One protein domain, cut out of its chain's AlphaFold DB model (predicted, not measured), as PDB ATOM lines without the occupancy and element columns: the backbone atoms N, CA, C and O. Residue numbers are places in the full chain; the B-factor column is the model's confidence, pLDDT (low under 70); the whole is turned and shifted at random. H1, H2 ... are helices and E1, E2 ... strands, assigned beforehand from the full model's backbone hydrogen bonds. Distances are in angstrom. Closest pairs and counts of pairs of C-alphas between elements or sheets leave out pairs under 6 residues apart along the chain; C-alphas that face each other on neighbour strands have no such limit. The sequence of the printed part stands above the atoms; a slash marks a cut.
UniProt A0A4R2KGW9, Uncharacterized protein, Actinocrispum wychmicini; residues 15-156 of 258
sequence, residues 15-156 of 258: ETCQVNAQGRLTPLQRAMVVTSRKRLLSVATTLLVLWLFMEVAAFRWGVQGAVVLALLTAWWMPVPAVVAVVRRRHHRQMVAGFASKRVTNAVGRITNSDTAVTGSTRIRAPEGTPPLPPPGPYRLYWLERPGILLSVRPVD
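This is residues 15 to 156 of the 258 residues of an uncharacterized protein of Actinocrispum wychmicini (UniProt A0A4R2KGW9). Picture a small head made of a three-stranded antiparallel sheet with H1 over one face, and a long, narrow helical arm reaching out from it. H2 and H3 run out along the arm, the chain turns at the far tip, and H4 and H5 come back to the head, the two limbs joining at the tip. The link from E1 to E2 is a long loop, and its residues 114 to 119 stick out. You have 142 residues with five named helices and then three named strands, H1 H2 H3 H4 H5 E1 E2 E3, a mixed class, the sheet running E1 E2 E3. The whole is extended, with a radius of gyration of the C-alphas of 22.4 A and spans of 76 by 34 by 26 A.

Start at H1, residues 15 to 21, which is on the sheet of E1, residues 103 to 110, E2, residues 136 to 143, and E3, residues 148 to 154, at a height over the sheet of 8.3 A. Its closest C-alphas to E3 are those of Cys 17 and Ser 151, 6.0 A. It runs across the strands, at 65 degrees to E2 on the local plane. Next, H2, residues 27 to 35, only grazes the sheet with residues 29 to 33. Farther on, H3, residues 38 to 59, and H4, residues 63 to 76, form a helical hairpin at a shallow tilt of 21 degrees, opposite ways; they touch with residues 55 to 59 and 65 to 69 alone, closest at the C-alphas of Ala 58 and Gly 65, 4.7 A. H5, residues 78 to 98, is near H2, with 7 pairs of C-alphas within 10 A, and near H3, with 5. In H1 to H5 every O i to N i+4 pair is within hydrogen-bond range. The strands form a meander, each the antiparallel neighbour of the one before: look for N 104 and O 142 at 2.9 A between E1 and E2, and N 141 and O 151 at 2.9 A between E2 and E3. E1 bends by 77 degrees at residue 107, and E2 by 56 degrees at residue 139.

Find C-alpha 15 at (12.237, -12.451, -5.185), where H1 begins. H3 covers 32.3 A and ends at C-alpha 59, (32.725, -52.410, -44.791); H4 covers 20.0 A, H5 29.4 A and E2 20.6 A. E3 ends at C-alpha 154, (7.841, -2.901, -14.225).

The two C-alphas farthest apart, those of Val 63 and Asp 156, are 76.0 A apart. The printed part has no cut, and E1 to E2, 25 residues, is the long link. Mean pLDDT of the printed part is 78.8; look for values under 70 at 25 residues, among them 35 to 41 and 90 to 101.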
ATOM      1  N   GLU A  15      11.076 -11.816  -5.817       92.06
ATOM      2  CA  GLU A  15      12.237 -12.451  -5.185       92.06
ATOM      3  C   GLU A  15      13.392 -12.585  -6.181       92.06
ATOM      4  O   GLU A  15      14.515 -12.134  -5.929       92.06
ATOM      5  N   THR A  16      13.104 -13.110  -7.375       91.56
ATOM      6  CA  THR A  16      14.085 -13.203  -8.461       91.56
ATOM      7  C   THR A  16      14.633 -11.827  -8.851       91.56
ATOM      8  O   THR A  16      15.841 -11.672  -9.052       91.56
ATOM      9  N   CYS A  17      13.781 -10.800  -8.923       92.31
ATOM     10  CA  CYS A  17      14.213  -9.437  -9.229       92.31
ATOM     11  C   CYS A  17      15.133  -8.852  -8.150       92.31
ATOM     12  O   CYS A  17      16.105  -8.176  -8.490       92.31
ATOM     13  N   GLN A  18      14.861  -9.113  -6.870       93.06
ATOM     14  CA  GLN A  18      15.694  -8.634  -5.768       93.06
ATOM     15  C   GLN A  18      17.084  -9.282  -5.790       93.06
ATOM     16  O   GLN A  18      18.091  -8.587  -5.647       93.06
ATOM     17  N   VAL A  19      17.156 -10.591  -6.041       91.81
ATOM     18  CA  VAL A  19      18.430 -11.318  -6.168       91.81
ATOM     19  C   VAL A  19      19.248 -10.793  -7.355       91.81
ATOM     20  O   VAL A  19      20.445 -10.528  -7.212       91.81
ATOM     21  N   ASN A  20      18.604 -10.550  -8.502       92.25
ATOM     22  CA  ASN A  20      19.277 -10.008  -9.689       92.25
ATOM     23  C   ASN A  20      19.723  -8.554  -9.494       92.25
ATOM     24  O   ASN A  20      20.787  -8.168  -9.981       92.25
ATOM     25  N   ALA A  21      18.966  -7.757  -8.735       89.62
ATOM     26  CA  ALA A  21      19.359  -6.400  -8.363       89.62
ATOM     27  C   ALA A  21      20.633  -6.371  -7.505       89.62
ATOM     28  O   ALA A  21      21.420  -5.436  -7.616       89.62
ATOM     29  N   GLN A  22      20.879  -7.417  -6.710       90.94
ATOM     30  CA  GLN A  22      22.116  -7.598  -5.938       90.94
ATOM     31  C   GLN A  22      23.285  -8.143  -6.771       90.94
ATOM     32  O   GLN A  22      24.336  -8.479  -6.221       90.94
ATOM     33  N   GLY A  23      23.123  -8.292  -8.086       87.88
ATOM     34  CA  GLY A  23      24.172  -8.838  -8.940       87.88
ATOM     35  C   GLY A  23      24.278 -10.367  -8.906       87.88
ATOM     36  O   GLY A  23      25.253 -10.919  -9.416       87.88
ATOM     37  N   ARG A  24      23.328 -11.066  -8.270       88.06
ATOM     38  CA  ARG A  24      23.378 -12.516  -8.031       88.06
ATOM     39  C   ARG A  24      22.402 -13.250  -8.949       88.06
ATOM     40  O   ARG A  24      21.418 -12.686  -9.394       88.06
ATOM     41  N   LEU A  25      22.680 -14.530  -9.209       87.00
ATOM     42  CA  LEU A  25      21.803 -15.427  -9.973       87.00
ATOM     43  C   LEU A  25      21.080 -16.398  -9.043       87.00
ATOM     44  O   LEU A  25      21.738 -17.026  -8.198       87.00
ATOM     45  N   THR A  26      19.780 -16.597  -9.270       88.69
ATOM     46  CA  THR A  26      18.997 -17.623  -8.564       88.69
ATOM     47  C   THR A  26      19.433 -19.039  -8.981       88.69
ATOM     48  O   THR A  26      19.980 -19.222 -10.077       88.69
ATOM     49  N   PRO A  27      19.221 -20.077  -8.148       84.50
ATOM     50  CA  PRO A  27      19.583 -21.456  -8.496       84.50
ATOM     51  C   PRO A  27      18.948 -21.932  -9.811       84.50
ATOM     52  O   PRO A  27      19.616 -22.558 -10.636       84.50
ATOM     53  N   LEU A  28      17.685 -21.564 -10.039       83.50
ATOM     54  CA  LEU A  28      16.933 -21.917 -11.241       83.50
ATOM     55  C   LEU A  28      17.515 -21.230 -12.491       83.50
ATOM     56  O   LEU A  28      17.736 -21.879 -13.513       83.50
ATOM     57  N   GLN A  29      17.891 -19.951 -12.394       86.19
ATOM     58  CA  GLN A  29      18.590 -19.248 -13.476       86.19
ATOM     59  C   GLN A  29      19.970 -19.844 -13.765       86.19
ATOM     60  O   GLN A  29      20.333 -20.005 -14.930       86.19
ATOM     61  N   ARG A  30      20.737 -20.233 -12.735       83.06
ATOM     62  CA  ARG A  30      22.031 -20.914 -12.934       83.06
ATOM     63  C   ARG A  30      21.861 -22.200 -13.737       83.06
ATOM     64  O   ARG A  30      22.652 -22.444 -14.646       83.06
ATOM     65  N   ALA A  31      20.824 -22.985 -13.444       78.69
ATOM     66  CA  ALA A  31      20.516 -24.195 -14.200       78.69
ATOM     67  C   ALA A  31      20.199 -23.881 -15.674       78.69
ATOM     68  O   ALA A  31      20.748 -24.528 -16.566       78.69
ATOM     69  N   MET A  32      19.404 -22.840 -15.945       75.62
ATOM     70  CA  MET A  32      19.044 -22.448 -17.316       75.62
ATOM     71  C   MET A  32      20.222 -21.952 -18.148       75.62
ATOM     72  O   MET A  32      20.346 -22.274 -19.332       75.62
ATOM     73  N   VAL A  33      21.151 -21.212 -17.543       75.12
ATOM     74  CA  VAL A  33      22.350 -20.802 -18.281       75.12
ATOM     75  C   VAL A  33      23.199 -22.026 -18.650       75.12
ATOM     76  O   VAL A  33      23.797 -22.060 -19.726       75.12
ATOM     77  N   VAL A  34      23.205 -23.071 -17.818       71.12
ATOM     78  CA  VAL A  34      23.918 -24.324 -18.110       71.12
ATOM     79  C   VAL A  34      23.221 -25.151 -19.201       71.12
ATOM     80  O   VAL A  34      23.923 -25.822 -19.961       71.12
ATOM     81  N   THR A  35      21.890 -25.101 -19.339       63.94
ATOM     82  CA  THR A  35      21.132 -25.906 -20.324       63.94
ATOM     83  C   THR A  35      21.148 -25.359 -21.751       63.94
ATOM     84  O   THR A  35      20.966 -26.141 -22.684       63.94
ATOM     85  N   SER A  36      21.514 -24.089 -21.970       57.53
ATOM     86  CA  SER A  36      21.757 -23.499 -23.312       57.53
ATOM     87  C   SER A  36      22.861 -24.206 -24.147       57.53
ATOM     88  O   SER A  36      23.145 -23.866 -25.294       57.53
ATOM     89  N   ARG A  37      23.444 -25.274 -23.591       55.88
ATOM     90  CA  ARG A  37      24.398 -26.233 -24.164       55.88
ATOM     91  C   ARG A  37      23.861 -27.150 -25.266       55.88
ATOM     92  O   ARG A  37      24.675 -27.870 -25.849       55.88
ATOM     93  N   LYS A  38      22.547 -27.174 -25.535       58.56
ATOM     94  CA  LYS A  38      21.925 -28.117 -26.492       58.56
ATOM     95  C   LYS A  38      22.592 -28.069 -27.886       58.56
ATOM     96  O   LYS A  38      22.785 -29.121 -28.491       58.56
ATOM     97  N   ARG A  39      23.097 -26.910 -28.341       58.41
ATOM     98  CA  ARG A  39      23.829 -26.796 -29.626       58.41
ATOM     99  C   ARG A  39      25.147 -27.582 -29.683       58.41
ATOM    100  O   ARG A  39      25.452 -28.157 -30.719       58.41
ATOM    101  N   LEU A  40      25.912 -27.658 -28.590       59.34
ATOM    102  CA  LEU A  40      27.176 -28.416 -28.572       59.34
ATOM    103  C   LEU A  40      26.943 -29.930 -28.549       59.34
ATOM    104  O   LEU A  40      27.711 -30.685 -29.137       59.34
ATOM    105  N   LEU A  41      25.872 -30.365 -27.880       65.38
ATOM    106  CA  LEU A  41      25.450 -31.765 -27.886       65.38
ATOM    107  C   LEU A  41      25.007 -32.203 -29.285       65.38
ATOM    108  O   LEU A  41      25.385 -33.291 -29.700       65.38
ATOM    109  N   SER A  42      24.308 -31.329 -30.019       70.25
ATOM    110  CA  SER A  42      23.899 -31.587 -31.403       70.25
ATOM    111  C   SER A  42      25.085 -31.825 -32.336       70.25
ATOM    112  O   SER A  42      25.048 -32.758 -33.120       70.25
ATOM    113  N   VAL A  43      26.146 -31.015 -32.265       72.44
ATOM    114  CA  VAL A  43      27.308 -31.187 -33.161       72.44
ATOM    115  C   VAL A  43      28.017 -32.513 -32.891       72.44
ATOM    116  O   VAL A  43      28.377 -33.223 -33.826       72.44
ATOM    117  N   ALA A  44      28.176 -32.884 -31.617       74.50
ATOM    118  CA  ALA A  44      28.797 -34.151 -31.248       74.50
ATOM    119  C   ALA A  44      27.981 -35.363 -31.729       74.50
ATOM    120  O   ALA A  44      28.563 -36.319 -32.236       74.50
ATOM    121  N   THR A  45      26.647 -35.321 -31.621       77.81
ATOM    122  CA  THR A  45      25.793 -36.389 -32.156       77.81
ATOM    123  C   THR A  45      25.817 -36.435 -33.680       77.81
ATOM    124  O   THR A  45      25.897 -37.528 -34.229       77.81
ATOM    125  N   THR A  46      25.821 -35.294 -34.378       79.75
ATOM    126  CA  THR A  46      25.945 -35.276 -35.847       79.75
ATOM    127  C   THR A  46      27.269 -35.888 -36.308       79.75
ATOM    128  O   THR A  46      27.272 -36.699 -37.228       79.75
ATOM    129  N   LEU A  47      28.382 -35.557 -35.644       80.56
ATOM    130  CA  LEU A  47      29.693 -36.137 -35.952       80.56
ATOM    131  C   LEU A  47      29.737 -37.646 -35.686       80.56
ATOM    132  O   LEU A  47      30.282 -38.382 -36.501       80.56
ATOM    133  N   LEU A  48      29.128 -38.113 -34.591       81.19
ATOM    134  CA  LEU A  48      29.035 -39.541 -34.276       81.19
ATOM    135  C   LEU A  48      28.235 -40.309 -35.340       81.19
ATOM    136  O   LEU A  48      28.650 -41.383 -35.765       81.19
ATOM    137  N   VAL A  49      27.105 -39.755 -35.787       84.44
ATOM    138  CA  VAL A  49      26.283 -40.364 -36.846       84.44
ATOM    139  C   VAL A  49      27.045 -40.402 -38.170       84.44
ATOM    140  O   VAL A  49      27.037 -41.431 -38.840       84.44
ATOM    141  N   LEU A  50      27.733 -39.314 -38.530       83.25
ATOM    142  CA  LEU A  50      28.551 -39.262 -39.743       83.25
ATOM    143  C   LEU A  50      29.668 -40.315 -39.703       83.25
ATOM    144  O   LEU A  50      29.897 -41.012 -40.686       83.25
ATOM    145  N   TRP A  51      30.318 -40.458 -38.547       81.62
ATOM    146  CA  TRP A  51      31.349 -41.463 -38.316       81.62
ATOM    147  C   TRP A  51      30.806 -42.891 -38.483       81.62
ATOM    148  O   TRP A  51      31.348 -43.654 -39.273       81.62
ATOM    149  N   LEU A  52      29.669 -43.219 -37.858       81.56
ATOM    150  CA  LEU A  52      28.983 -44.509 -38.041       81.56
ATOM    151  C   LEU A  52      28.637 -44.796 -39.511       81.56
ATOM    152  O   LEU A  52      28.732 -45.935 -39.962       81.56
ATOM    153  N   PHE A  53      28.250 -43.775 -40.276       80.88
ATOM    154  CA  PHE A  53      27.937 -43.933 -41.697       80.88
ATOM    155  C   PHE A  53      29.181 -44.267 -42.533       80.88
ATOM    156  O   PHE A  53      29.116 -45.105 -43.435       80.88
ATOM    157  N   MET A  54      30.322 -43.651 -42.207       76.31
ATOM    158  CA  MET A  54      31.613 -43.962 -42.830       76.31
ATOM    159  C   MET A  54      32.039 -45.406 -42.550       76.31
ATOM    160  O   MET A  54      32.593 -46.052 -43.437       76.31
ATOM    161  N   GLU A  55      31.715 -45.939 -41.367       72.44
ATOM    162  CA  GLU A  55      32.009 -47.333 -41.018       72.44
ATOM    163  C   GLU A  55      31.252 -48.333 -41.893       72.44
ATOM    164  O   GLU A  55      31.842 -49.253 -42.467       72.44
ATOM    165  N   VAL A  56      29.950 -48.110 -42.079       77.44
ATOM    166  CA  VAL A  56      29.110 -48.956 -42.941       77.44
ATOM    167  C   VAL A  56      29.568 -48.882 -44.401       77.44
ATOM    168  O   VAL A  56      29.589 -49.899 -45.101       77.44
ATOM    169  N   ALA A  57      29.968 -47.694 -44.865       74.81
ATOM    170  CA  ALA A  57      30.492 -47.511 -46.212       74.81
ATOM    171  C   ALA A  57      31.816 -48.263 -46.415       74.81
ATOM    172  O   ALA A  57      31.956 -48.959 -47.417       74.81
ATOM    173  N   ALA A  58      32.753 -48.188 -45.465       69.88
ATOM    174  CA  ALA A  58      34.048 -48.864 -45.549       69.88
ATOM    175  C   ALA A  58      33.920 -50.397 -45.572       69.88
ATOM    176  O   ALA A  58      34.641 -51.062 -46.317       69.88
ATOM    177  N   PHE A  59      32.961 -50.962 -44.829       68.94
ATOM    178  CA  PHE A  59      32.725 -52.410 -44.791       68.94
ATOM    179  C   PHE A  59      32.333 -52.989 -46.163       68.94
ATOM    180  O   PHE A  59      32.708 -54.113 -46.497       68.94
ATOM    181  N   ARG A  60      31.649 -52.209 -47.017       74.50
ATOM    182  CA  ARG A  60      31.306 -52.624 -48.392       74.50
ATOM    183  C   ARG A  60      32.512 -52.755 -49.331       74.50
ATOM    184  O   ARG A  60      32.357 -53.361 -50.387       74.50
ATOM    185  N   TRP A  61      33.680 -52.208 -48.985       74.88
ATOM    186  CA  TRP A  61      34.866 -52.161 -49.857       74.88
ATOM    187  C   TRP A  61      35.917 -53.247 -49.548       74.88
ATOM    188  O   TRP A  61      36.998 -53.253 -50.133       74.88
ATOM    189  N   GLY A  62      35.611 -54.202 -48.661       74.75
ATOM    190  CA  GLY A  62      36.470 -55.361 -48.391       74.75
ATOM    191  C   GLY A  62      37.693 -55.059 -47.512       74.75
ATOM    192  O   GLY A  62      37.691 -54.134 -46.702       74.75
ATOM    193  N   VAL A  63      38.750 -55.869 -47.644       68.25
ATOM    194  CA  VAL A  63      39.905 -55.909 -46.716       68.25
ATOM    195  C   VAL A  63      40.670 -54.579 -46.643       68.25
ATOM    196  O   VAL A  63      41.112 -54.187 -45.564       68.25
ATOM    197  N   GLN A  64      40.774 -53.837 -47.752       70.25
ATOM    198  CA  GLN A  64      41.376 -52.496 -47.733       70.25
ATOM    199  C   GLN A  64      40.520 -51.486 -46.955       70.25
ATOM    200  O   GLN A  64      41.067 -50.630 -46.261       70.25
ATOM    201  N   GLY A  65      39.191 -51.634 -46.991       68.69
ATOM    202  CA  GLY A  65      38.274 -50.854 -46.162       68.69
ATOM    203  C   GLY A  65      38.508 -51.094 -44.671       68.69
ATOM    204  O   GLY A  65      38.592 -50.134 -43.913       68.69
ATOM    205  N   ALA A  66      38.715 -52.348 -44.257       69.88
ATOM    206  CA  ALA A  66      38.917 -52.713 -42.853       69.88
ATOM    207  C   ALA A  66      40.202 -52.125 -42.233       69.88
ATOM    208  O   ALA A  66      40.188 -51.700 -41.078       69.88
ATOM    209  N   VAL A  67      41.307 -52.050 -42.986       77.12
ATOM    210  CA  VAL A  67      42.567 -51.457 -42.492       77.12
ATOM    211  C   VAL A  67      42.437 -49.941 -42.323       77.12
ATOM    212  O   VAL A  67      42.837 -49.394 -41.295       77.12
ATOM    213  N   VAL A  68      41.831 -49.258 -43.300       76.25
ATOM    214  CA  VAL A  68      41.550 -47.814 -43.207       76.25
ATOM    215  C   VAL A  68      40.608 -47.527 -42.033       76.25
ATOM    216  O   VAL A  68      40.802 -46.557 -41.301       76.25
ATOM    217  N   LEU A  69      39.643 -48.413 -41.797       71.88
ATOM    218  CA  LEU A  69      38.700 -48.324 -40.691       71.88
ATOM    219  C   LEU A  69      39.358 -48.472 -39.316       71.88
ATOM    220  O   LEU A  69      39.093 -47.685 -38.408       71.88
ATOM    221  N   ALA A  70      40.263 -49.439 -39.168       78.75
ATOM    222  CA  ALA A  70      41.024 -49.650 -37.938       78.75
ATOM    223  C   ALA A  70      41.898 -48.431 -37.583       78.75
ATOM    224  O   ALA A  70      42.009 -48.045 -36.419       78.75
ATOM    225  N   LEU A  71      42.486 -47.775 -38.588       80.94
ATOM    226  CA  LEU A  71      43.264 -46.551 -38.382       80.94
ATOM    227  C   LEU A  71      42.373 -45.355 -38.014       80.94
ATOM    228  O   LEU A  71      42.720 -44.583 -37.118       80.94
ATOM    229  N   LEU A  72      41.204 -45.218 -38.650       76.75
ATOM    230  CA  LEU A  72      40.242 -44.160 -38.330       76.75
ATOM    231  C   LEU A  72      39.648 -44.332 -36.925       76.75
ATOM    232  O   LEU A  72      39.616 -43.371 -36.161       76.75
ATOM    233  N   THR A  73      39.232 -45.538 -36.543       74.69
ATOM    234  CA  THR A  73      38.727 -45.847 -35.189       74.69
ATOM    235  C   THR A  73      39.772 -45.560 -34.112       74.69
ATOM    236  O   THR A  73      39.462 -44.888 -33.124       74.69
ATOM    237  N   ALA A  74      41.024 -45.986 -34.314       80.06
ATOM    238  CA  ALA A  74      42.123 -45.703 -33.391       80.06
ATOM    239  C   ALA A  74      42.380 -44.192 -33.237       80.06
ATOM    240  O   ALA A  74      42.600 -43.712 -32.123       80.06
ATOM    241  N   TRP A  75      42.279 -43.425 -34.328       77.62
ATOM    242  CA  TRP A  75      42.403 -41.964 -34.295       77.62
ATOM    243  C   TRP A  75      41.205 -41.276 -33.619       77.62
ATOM    244  O   TRP A  75      41.358 -40.227 -32.990       77.62
ATOM    245  N   TRP A  76      40.004 -41.855 -33.714       76.12
ATOM    246  CA  TRP A  76      38.774 -41.290 -33.146       76.12
ATOM    247  C   TRP A  76      38.541 -41.635 -31.668       76.12
ATOM    248  O   TRP A  76      37.905 -40.848 -30.971       76.12
ATOM    249  N   MET A  77      39.096 -42.735 -31.149       74.25
ATOM    250  CA  MET A  77      39.057 -43.116 -29.721       74.25
ATOM    251  C   MET A  77      39.376 -41.979 -28.722       74.25
ATOM    252  O   MET A  77      38.657 -41.846 -27.727       74.25
ATOM    253  N   PRO A  78      40.391 -41.113 -28.934       76.38
ATOM    254  CA  PRO A  78      40.654 -40.000 -28.023       76.38
ATOM    255  C   PRO A  78      39.609 -38.877 -28.103       76.38
ATOM    256  O   PRO A  78      39.463 -38.120 -27.143       76.38
ATOM    257  N   VAL A  79      38.855 -38.750 -29.199       75.81
ATOM    258  CA  VAL A  79      37.907 -37.644 -29.422       75.81
ATOM    259  C   VAL A  79      36.830 -37.551 -28.331       75.81
ATOM    260  O   VAL A  79      36.703 -36.471 -27.752       75.81
ATOM    261  N   PRO A  80      36.076 -38.607 -27.960       73.94
ATOM    262  CA  PRO A  80      35.080 -38.503 -26.893       73.94
ATOM    263  C   PRO A  80      35.695 -38.151 -25.531       73.94
ATOM    264  O   PRO A  80      35.102 -37.369 -24.780       73.94
ATOM    265  N   ALA A  81      36.897 -38.650 -25.224       73.50
ATOM    266  CA  ALA A  81      37.617 -38.301 -24.000       73.50
ATOM    267  C   ALA A  81      38.037 -36.820 -23.997       73.50
ATOM    268  O   ALA A  81      37.783 -36.105 -23.025       73.50
ATOM    269  N   VAL A  82      38.591 -36.321 -25.107       75.25
ATOM    270  CA  VAL A  82      38.941 -34.905 -25.288       75.25
ATOM    271  C   VAL A  82      37.692 -34.029 -25.213       75.25
ATOM    272  O   VAL A  82      37.692 -33.037 -24.487       75.25
ATOM    273  N   VAL A  83      36.590 -34.410 -25.863       75.94
ATOM    274  CA  VAL A  83      35.307 -33.694 -25.787       75.94
ATOM    275  C   VAL A  83      34.788 -33.668 -24.350       75.94
ATOM    276  O   VAL A  83      34.363 -32.614 -23.882       75.94
ATOM    277  N   ALA A  84      34.858 -34.775 -23.606       73.44
ATOM    278  CA  ALA A  84      34.445 -34.823 -22.204       73.44
ATOM    279  C   ALA A  84      35.317 -33.924 -21.308       73.44
ATOM    280  O   ALA A  84      34.787 -33.205 -20.452       73.44
ATOM    281  N   VAL A  85      36.635 -33.908 -21.527       74.69
ATOM    282  CA  VAL A  85      37.586 -33.053 -20.799       74.69
ATOM    283  C   VAL A  85      37.371 -31.581 -21.138       74.69
ATOM    284  O   VAL A  85      37.235 -30.770 -20.224       74.69
ATOM    285  N   VAL A  86      37.253 -31.223 -22.418       73.94
ATOM    286  CA  VAL A  86      36.934 -29.859 -22.866       73.94
ATOM    287  C   VAL A  86      35.578 -29.432 -22.312       73.94
ATOM    288  O   VAL A  86      35.447 -28.332 -21.781       73.94
ATOM    289  N   ARG A  87      34.578 -30.319 -22.307       72.94
ATOM    290  CA  ARG A  87      33.260 -30.059 -21.718       72.94
ATOM    291  C   ARG A  87      33.355 -29.828 -20.209       72.94
ATOM    292  O   ARG A  87      32.712 -28.905 -19.708       72.94
ATOM    293  N   ARG A  88      34.149 -30.607 -19.468       73.50
ATOM    294  CA  ARG A  88      34.385 -30.383 -18.028       73.50
ATOM    295  C   ARG A  88      35.151 -29.089 -17.776       73.50
ATOM    296  O   ARG A  88      34.742 -28.316 -16.914       73.50
ATOM    297  N   ARG A  89      36.210 -28.814 -18.540       73.00
ATOM    298  CA  ARG A  89      37.034 -27.606 -18.406       73.00
ATOM    299  C   ARG A  89      36.231 -26.355 -18.732       73.00
ATOM    300  O   ARG A  89      36.229 -25.433 -17.933       73.00
ATOM    301  N   HIS A  90      35.446 -26.373 -19.806       65.06
ATOM    302  CA  HIS A  90      34.546 -25.283 -20.171       65.06
ATOM    303  C   HIS A  90      33.399 -25.127 -19.164       65.06
ATOM    304  O   HIS A  90      32.992 -24.010 -18.868       65.06
ATOM    305  N   HIS A  91      32.880 -26.217 -18.582       63.38
ATOM    306  CA  HIS A  91      31.909 -26.118 -17.485       63.38
ATOM    307  C   HIS A  91      32.539 -25.452 -16.258       63.38
ATOM    308  O   HIS A  91      31.939 -24.548 -15.686       63.38
ATOM    309  N   ARG A  92      33.742 -25.871 -15.855       65.56
ATOM    310  CA  ARG A  92      34.460 -25.285 -14.715       65.56
ATOM    311  C   ARG A  92      34.841 -23.830 -14.975       65.56
ATOM    312  O   ARG A  92      34.612 -23.004 -14.110       65.56
ATOM    313  N   GLN A  93      35.328 -23.501 -16.169       62.62
ATOM    314  CA  GLN A  93      35.637 -22.129 -16.582       62.62
ATOM    315  C   GLN A  93      34.392 -21.258 -16.678       62.62
ATOM    316  O   GLN A  93      34.460 -20.084 -16.359       62.62
ATOM    317  N   MET A  94      33.244 -21.805 -17.078       59.88
ATOM    318  CA  MET A  94      31.995 -21.051 -17.060       59.88
ATOM    319  C   MET A  94      31.507 -20.833 -15.635       59.88
ATOM    320  O   MET A  94      31.163 -19.707 -15.320       59.88
ATOM    321  N   VAL A  95      31.532 -21.852 -14.767       61.69
ATOM    322  CA  VAL A  95      31.183 -21.728 -13.336       61.69
ATOM    323  C   VAL A  95      32.101 -20.742 -12.618       61.69
ATOM    324  O   VAL A  95      31.608 -19.848 -11.940       61.69
ATOM    325  N   ALA A  96      33.411 -20.833 -12.837       57.91
ATOM    326  CA  ALA A  96      34.379 -19.866 -12.331       57.91
ATOM    327  C   ALA A  96      34.191 -18.483 -12.977       57.91
ATOM    328  O   ALA A  96      34.235 -17.463 -12.304       57.91
ATOM    329  N   GLY A  97      33.881 -18.439 -14.272       53.94
ATOM    330  CA  GLY A  97      33.566 -17.219 -15.007       53.94
ATOM    331  C   GLY A  97      32.262 -16.563 -14.548       53.94
ATOM    332  O   GLY A  97      32.152 -15.346 -14.630       53.94
ATOM    333  N   PHE A  98      31.297 -17.313 -14.005       56.34
ATOM    334  CA  PHE A  98      30.080 -16.756 -13.407       56.34
ATOM    335  C   PHE A  98      30.365 -15.977 -12.125       56.34
ATOM    336  O   PHE A  98      29.601 -15.069 -11.824       56.34
ATOM    337  N   ALA A  99      31.480 -16.236 -11.433       54.12
ATOM    338  CA  ALA A  99      31.928 -15.363 -10.347       54.12
ATOM    339  C   ALA A  99      32.348 -13.968 -10.858       54.12
ATOM    340  O   ALA A  99      32.272 -12.997 -10.116       54.12
ATOM    341  N   SER A 100      32.742 -13.856 -12.135       56.84
ATOM    342  CA  SER A 100      33.111 -12.587 -12.792       56.84
ATOM    343  C   SER A 100      32.011 -11.977 -13.673       56.84
ATOM    344  O   SER A 100      32.129 -10.829 -14.097       56.84
ATOM    345  N   LYS A 101      30.938 -12.721 -13.982       65.31
ATOM    346  CA  LYS A 101      29.857 -12.240 -14.853       65.31
ATOM    347  C   LYS A 101      28.926 -11.343 -14.054       65.31
ATOM    348  O   LYS A 101      28.074 -11.823 -13.312       65.31
ATOM    349  N   ARG A 102      29.088 -10.035 -14.239       74.88
ATOM    350  CA  ARG A 102      28.218  -9.025 -13.645       74.88
ATOM    351  C   ARG A 102      26.819  -9.136 -14.247       74.88
ATOM    352  O   ARG A 102      26.644  -9.062 -15.467       74.88
ATOM    353  N   VAL A 103      25.820  -9.313 -13.386       86.56
ATOM    354  CA  VAL A 103      24.439  -9.010 -13.763       86.56
ATOM    355  C   VAL A 103      24.376  -7.500 -13.944       86.56
ATOM    356  O   VAL A 103      24.654  -6.740 -13.018       86.56
ATOM    357  N   THR A 104      24.084  -7.081 -15.165       89.88
ATOM    358  CA  THR A 104      23.910  -5.674 -15.510       89.88
ATOM    359  C   THR A 104      22.430  -5.346 -15.436       89.88
ATOM    360  O   THR A 104      21.578  -6.210 -15.666       89.88
ATOM    361  N   ASN A 105      22.126  -4.100 -15.095       90.75
ATOM    362  CA  ASN A 105      20.773  -3.589 -15.145       90.75
ATOM    363  C   ASN A 105      20.721  -2.282 -15.931       90.75
ATOM    364  O   ASN A 105      21.687  -1.523 -15.982       90.75
ATOM    365  N   ALA A 106      19.582  -2.046 -16.563       89.94
ATOM    366  CA  ALA A 106      19.237  -0.769 -17.161       89.94
ATOM    367  C   ALA A 106      17.724  -0.671 -17.290       89.94
ATOM    368  O   ALA A 106      17.011  -1.679 -17.302       89.94
ATOM    369  N   VAL A 107      17.244   0.559 -17.406       90.56
ATOM    370  CA  VAL A 107      15.855   0.818 -17.742       90.56
ATOM    371  C   VAL A 107      15.743   0.878 -19.258       90.56
ATOM    372  O   VAL A 107      16.510   1.569 -19.925       90.56
ATOM    373  N   GLY A 108      14.821   0.100 -19.809       88.81
ATOM    374  CA  GLY A 108      14.606  -0.017 -21.241       88.81
ATOM    375  C   GLY A 108      13.148  -0.307 -21.553       88.81
ATOM    376  O   GLY A 108      12.316  -0.459 -20.661       88.81
ATOM    377  N   ARG A 109      12.831  -0.384 -22.843       88.44
ATOM    378  CA  ARG A 109      11.493  -0.741 -23.315       88.44
ATOM    379  C   ARG A 109      11.546  -2.096 -24.000       88.44
ATOM    380  O   ARG A 109      12.396  -2.309 -24.860       88.44
ATOM    381  N   ILE A 110      10.627  -2.985 -23.638       88.75
ATOM    382  CA  ILE A 110      10.398  -4.217 -24.399       88.75
ATOM    383  C   ILE A 110       9.471  -3.874 -25.563       88.75
ATOM    384  O   ILE A 110       8.426  -3.250 -25.369       88.75
ATOM    385  N   THR A 111       9.867  -4.253 -26.775       86.88
ATOM    386  CA  THR A 111       9.102  -4.044 -28.008       86.88
ATOM    387  C   THR A 111       8.928  -5.372 -28.734       86.88
ATOM    388  O   THR A 111       9.886  -6.130 -28.855       86.88
ATOM    389  N   ASN A 112       7.737  -5.633 -29.276       79.81
ATOM    390  CA  ASN A 112       7.456  -6.838 -30.074       79.81
ATOM    391  C   ASN A 112       7.910  -6.713 -31.543       79.81
ATOM    392  O   ASN A 112       7.463  -7.475 -32.394       79.81
ATOM    393  N   SER A 113       8.748  -5.728 -31.868       74.19
ATOM    394  CA  SER A 113       9.187  -5.474 -33.237       74.19
ATOM    395  C   SER A 113      10.507  -6.179 -33.542       74.19
ATOM    396  O   SER A 113      11.498  -5.980 -32.841       74.19
ATOM    397  N   ASP A 114      10.547  -6.926 -34.643       72.25
ATOM    398  CA  ASP A 114      11.792  -7.490 -35.183       72.25
ATOM    399  C   ASP A 114      12.692  -6.442 -35.855       72.25
ATOM    400  O   ASP A 114      13.855  -6.712 -36.170       72.25
ATOM    401  N   THR A 115      12.185  -5.224 -36.052       73.00
ATOM    402  CA  THR A 115      12.965  -4.105 -36.570       73.00
ATOM    403  C   THR A 115      13.968  -3.630 -35.524       73.00
ATOM    404  O   THR A 115      13.618  -3.074 -34.483       73.00
ATOM    405  N   ALA A 116      15.251  -3.851 -35.814       67.25
ATOM    406  CA  ALA A 116      16.341  -3.320 -35.014       67.25
ATOM    407  C   ALA A 116      16.325  -1.787 -35.085       67.25
ATOM    408  O   ALA A 116      16.579  -1.194 -36.132       67.25
ATOM    409  N   VAL A 117      16.026  -1.137 -33.961       73.56
ATOM    410  CA  VAL A 117      16.148   0.318 -33.840       73.56
ATOM    411  C   VAL A 117      17.632   0.657 -33.700       73.56
ATOM    412  O   VAL A 117      18.352   0.013 -32.931       73.56
ATOM    413  N   THR A 118      18.108   1.654 -34.446       73.06
ATOM    414  CA  THR A 118      19.515   2.080 -34.386       73.06
ATOM    415  C   THR A 118      19.845   2.528 -32.959       73.06
ATOM    416  O   THR A 118      19.116   3.328 -32.378       73.06
ATOM    417  N   GLY A 119      20.910   1.974 -32.372       71.50
ATOM    418  CA  GLY A 119      21.293   2.230 -30.977       71.50
ATOM    419  C   GLY A 119      20.591   1.362 -29.920       71.50
ATOM    420  O   GLY A 119      20.794   1.589 -28.731       71.50
ATOM    421  N   SER A 120      19.792   0.361 -30.315       77.12
ATOM    422  CA  SER A 120      19.215  -0.617 -29.377       77.12
ATOM    423  C   SER A 120      20.126  -1.834 -29.168       77.12
ATOM    424  O   SER A 120      20.737  -2.353 -30.102       77.12
ATOM    425  N   THR A 121      20.197  -2.322 -27.926       79.44
ATOM    426  CA  THR A 121      20.910  -3.560 -27.584       79.44
ATOM    427  C   THR A 121      19.945  -4.736 -27.624       79.44
ATOM    428  O   THR A 121      18.970  -4.777 -26.874       79.44
ATOM    429  N   ARG A 122      20.227  -5.731 -28.471       82.00
ATOM    430  CA  ARG A 122      19.414  -6.949 -28.554       82.00
ATOM    431  C   ARG A 122      19.775  -7.904 -27.415       82.00
ATOM    432  O   ARG A 122      20.838  -8.521 -27.441       82.00
ATOM    433  N   ILE A 123      18.874  -8.054 -26.450       85.00
ATOM    434  CA  ILE A 123      19.003  -9.016 -25.348       85.00
ATOM    435  C   ILE A 123      18.168 -10.251 -25.691       85.00
ATOM    436  O   ILE A 123      17.003 -10.129 -26.064       85.00
ATOM    437  N   ARG A 124      18.758 -11.446 -25.602       83.56
ATOM    438  CA  ARG A 124      18.055 -12.698 -25.919       83.56
ATOM    439  C   ARG A 124      17.375 -13.255 -24.673       83.56
ATOM    440  O   ARG A 124      18.007 -13.370 -23.622       83.56
ATOM    441  N   ALA A 125      16.115 -13.661 -24.807       84.56
ATOM    442  CA  ALA A 125      15.497 -14.564 -23.845       84.56
ATOM    443  C   ALA A 125      16.077 -15.983 -24.042       84.56
ATOM    444  O   ALA A 125      16.298 -16.385 -25.189       84.56
ATOM    445  N   PRO A 126      16.385 -16.729 -22.967       80.56
ATOM    446  CA  PRO A 126      16.738 -18.143 -23.072       80.56
ATOM    447  C   PRO A 126      15.669 -18.976 -23.802       80.56
ATOM    448  O   PRO A 126      14.490 -18.643 -23.816       80.56
ATOM    449  N   GLU A 127      16.062 -20.104 -24.389       78.81
ATOM    450  CA  GLU A 127      15.087 -21.071 -24.909       78.81
ATOM    451  C   GLU A 127      14.321 -21.725 -23.743       78.81
ATOM    452  O   GLU A 127      14.921 -22.071 -22.723       78.81
ATOM    453  N   GLY A 128      13.004 -21.903 -23.892       78.94
ATOM    454  CA  GLY A 128      12.147 -22.532 -22.877       78.94
ATOM    455  C   GLY A 128      11.697 -21.612 -21.733       78.94
ATOM    456  O   GLY A 128      11.181 -22.100 -20.727       78.94
ATOM    457  N   THR A 129      11.886 -20.294 -21.855       81.69
ATOM    458  CA  THR A 129      11.374 -19.308 -20.889       81.69
ATOM    459  C   THR A 129       9.862 -19.098 -21.000       81.69
ATOM    460  O   THR A 129       9.303 -19.315 -22.079       81.69
ATOM    461  N   PRO A 130       9.196 -18.581 -19.947       84.75
ATOM    462  CA  PRO A 130       7.842 -18.045 -20.077       84.75
ATOM    463  C   PRO A 130       7.772 -16.964 -21.176       84.75
ATOM    464  O   PRO A 130       8.797 -16.350 -21.508       84.75
ATOM    465  N   PRO A 131       6.583 -16.703 -21.751       87.94
ATOM    466  CA  PRO A 131       6.405 -15.621 -22.715       87.94
ATOM    467  C   PRO A 131       6.831 -14.287 -22.096       87.94
ATOM    468  O   PRO A 131       6.607 -14.052 -20.908       87.94
ATOM    469  N   LEU A 132       7.482 -13.433 -22.890       89.31
ATOM    470  CA  LEU A 132       7.898 -12.101 -22.444       89.31
ATOM    471  C   LEU A 132       6.680 -11.290 -21.965       89.31
ATOM    472  O   LEU A 132       5.584 -11.468 -22.505       89.31
ATOM    473  N   PRO A 133       6.849 -10.403 -20.967       90.44
ATOM    474  CA  PRO A 133       5.764  -9.526 -20.539       90.44
ATOM    475  C   PRO A 133       5.333  -8.583 -21.677       90.44
ATOM    476  O   PRO A 133       6.076  -8.407 -22.650       90.44
ATOM    477  N   PRO A 134       4.141  -7.964 -21.567       91.38
ATOM    478  CA  PRO A 134       3.647  -7.040 -22.582       91.38
ATOM    479  C   PRO A 134       4.627  -5.878 -22.839       91.38
ATOM    480  O   PRO A 134       5.418  -5.527 -21.964       91.38
ATOM    481  N   PRO A 135       4.593  -5.249 -24.027       91.19
ATOM    482  CA  PRO A 135       5.459  -4.117 -24.341       91.19
ATOM    483  C   PRO A 135       5.271  -2.951 -23.366       91.19
ATOM    484  O   PRO A 135       4.153  -2.491 -23.144       91.19
ATOM    485  N   GLY A 136       6.367  -2.418 -22.833       91.06
ATOM    486  CA  GLY A 136       6.319  -1.365 -21.818       91.06
ATOM    487  C   GLY A 136       7.699  -0.994 -21.275       91.06
ATOM    488  O   GLY A 136       8.698  -1.596 -21.690       91.06
ATOM    489  N   PRO A 137       7.782   0.024 -20.402       91.81
ATOM    490  CA  PRO A 137       9.002   0.363 -19.686       91.81
ATOM    491  C   PRO A 137       9.275  -0.653 -18.570       91.81
ATOM    492  O   PRO A 137       8.443  -0.896 -17.695       91.81
ATOM    493  N   TYR A 138      10.470  -1.233 -18.589       93.81
ATOM    494  CA  TYR A 138      10.924  -2.184 -17.583       93.81
ATOM    495  C   TYR A 138      12.359  -1.881 -17.177       93.81
ATOM    496  O   TYR A 138      13.198  -1.477 -17.985       93.81
ATOM    497  N   ARG A 139      12.678  -2.175 -15.922       93.12
ATOM    498  CA  ARG A 139      14.054  -2.356 -15.485       93.12
ATOM    499  C   ARG A 139      14.448  -3.786 -15.818       93.12
ATOM    500  O   ARG A 139      13.902  -4.737 -15.260       93.12
ATOM    501  N   LEU A 140      15.367  -3.915 -16.761       94.19
ATOM    502  CA  LEU A 140      15.855  -5.180 -17.285       94.19
ATOM    503  C   LEU A 140      17.087  -5.603 -16.487       94.19
ATOM    504  O   LEU A 140      17.971  -4.782 -16.243       94.19
ATOM    505  N   TYR A 141      17.168  -6.884 -16.133       93.50
ATOM    506  CA  TYR A 141      18.361  -7.499 -15.556       93.50
ATOM    507  C   TYR A 141      18.865  -8.573 -16.513       93.50
ATOM    508  O   TYR A 141      18.107  -9.470 -16.892       93.50
ATOM    509  N   TRP A 142      20.129  -8.498 -16.923       93.12
ATOM    510  CA  TRP A 142      20.702  -9.452 -17.874       93.12
ATOM    511  C   TRP A 142      22.164  -9.776 -17.567       93.12
ATOM    512  O   TRP A 142      22.874  -9.038 -16.886       93.12
ATOM    513  N   LEU A 143      22.628 -10.903 -18.103       89.56
ATOM    514  CA  LEU A 143      24.046 -11.254 -18.114       89.56
ATOM    515  C   LEU A 143      24.734 -10.570 -19.287       89.56
ATOM    516  O   LEU A 143      24.405 -10.871 -20.431       89.56
ATOM    517  N   GLU A 144      25.728  -9.723 -19.019       84.75
ATOM    518  CA  GLU A 144      26.447  -8.947 -20.042       84.75
ATOM    519  C   GLU A 144      27.038  -9.833 -21.151       84.75
ATOM    520  O   GLU A 144      26.879  -9.569 -22.341       84.75
ATOM    521  N   ARG A 145      27.635 -10.966 -20.768       79.31
ATOM    522  CA  ARG A 145      28.042 -12.037 -21.685       79.31
ATOM    523  C   ARG A 145      27.484 -13.362 -21.167       79.31
ATOM    524  O   ARG A 145      27.939 -13.842 -20.122       79.31
ATOM    525  N   PRO A 146      26.509 -13.980 -21.854       73.75
ATOM    526  CA  PRO A 146      26.265 -13.894 -23.303       73.75
ATOM    527  C   PRO A 146      25.092 -12.992 -23.767       73.75
ATOM    528  O   PRO A 146      24.573 -13.213 -24.857       73.75
ATOM    529  N   GLY A 147      24.647 -11.999 -22.990       85.38
ATOM    530  CA  GLY A 147      23.516 -11.136 -23.369       85.38
ATOM    531  C   GLY A 147      22.151 -11.790 -23.130       85.38
ATOM    532  O   GLY A 147      21.265 -11.713 -23.981       85.38
ATOM    533  N   ILE A 148      22.007 -12.486 -21.997       88.56
ATOM    534  CA  ILE A 148      20.802 -13.252 -21.640       88.56
ATOM    535  C   ILE A 148      19.948 -12.479 -20.640       88.56
ATOM    536  O   ILE A 148      20.446 -12.131 -19.569       88.56
ATOM    537  N   LEU A 149      18.665 -12.289 -20.960       91.25
ATOM    538  CA  LEU A 149      17.680 -11.699 -20.055       91.25
ATOM    539  C   LEU A 149      17.386 -12.644 -18.879       91.25
ATOM    540  O   LEU A 149      17.143 -13.833 -19.084       91.25
ATOM    541  N   LEU A 150      17.412 -12.110 -17.657       91.75
ATOM    542  CA  LEU A 150      17.231 -12.864 -16.413       91.75
ATOM    543  C   LEU A 150      15.880 -12.593 -15.752       91.75
ATOM    544  O   LEU A 150      15.184 -13.531 -15.368       91.75
ATOM    545  N   SER A 151      15.536 -11.317 -15.587       94.12
ATOM    546  CA  SER A 151      14.263 -10.863 -15.030       94.12
ATOM    547  C   SER A 151      13.983  -9.428 -15.447       94.12
ATOM    548  O   SER A 151      14.867  -8.712 -15.932       94.12
ATOM    549  N   VAL A 152      12.744  -9.003 -15.240       94.94
ATOM    550  CA  VAL A 152      12.258  -7.678 -15.611       94.94
ATOM    551  C   VAL A 152      11.311  -7.177 -14.538       94.94
ATOM    552  O   VAL A 152      10.422  -7.891 -14.089       94.94
ATOM    553  N   ARG A 153      11.513  -5.934 -14.114       94.31
ATOM    554  CA  ARG A 153      10.661  -5.278 -13.124       94.31
ATOM    555  C   ARG A 153       9.912  -4.134 -13.807       94.31
ATOM    556  O   ARG A 153      10.583  -3.335 -14.463       94.31
ATOM    557  N   PRO A 154       8.575  -4.045 -13.695       92.88
ATOM    558  CA  PRO A 154       7.841  -2.901 -14.225       92.88
ATOM    559  C   PRO A 154       8.350  -1.618 -13.566       92.88
ATOM    560  O   PRO A 154       8.693  -1.611 -12.382       92.88
ATOM    561  N   VAL A 155       8.466  -0.565 -14.367       91.44
ATOM    562  CA  VAL A 155       8.894   0.760 -13.916       91.44
ATOM    563  C   VAL A 155       7.719   1.694 -14.118       91.44
ATOM    564  O   VAL A 155       7.173   1.750 -15.221       91.44
ATOM    565  N   ASP A 156       7.344   2.414 -13.065       87.94
ATOM    566  CA  ASP A 156       6.318   3.441 -13.187       87.94
ATOM    567  C   ASP A 156       6.836   4.532 -14.128       87.94
ATOM    568  O   ASP A 156       7.978   4.976 -13.965       87.94
TER     569      ASP A 156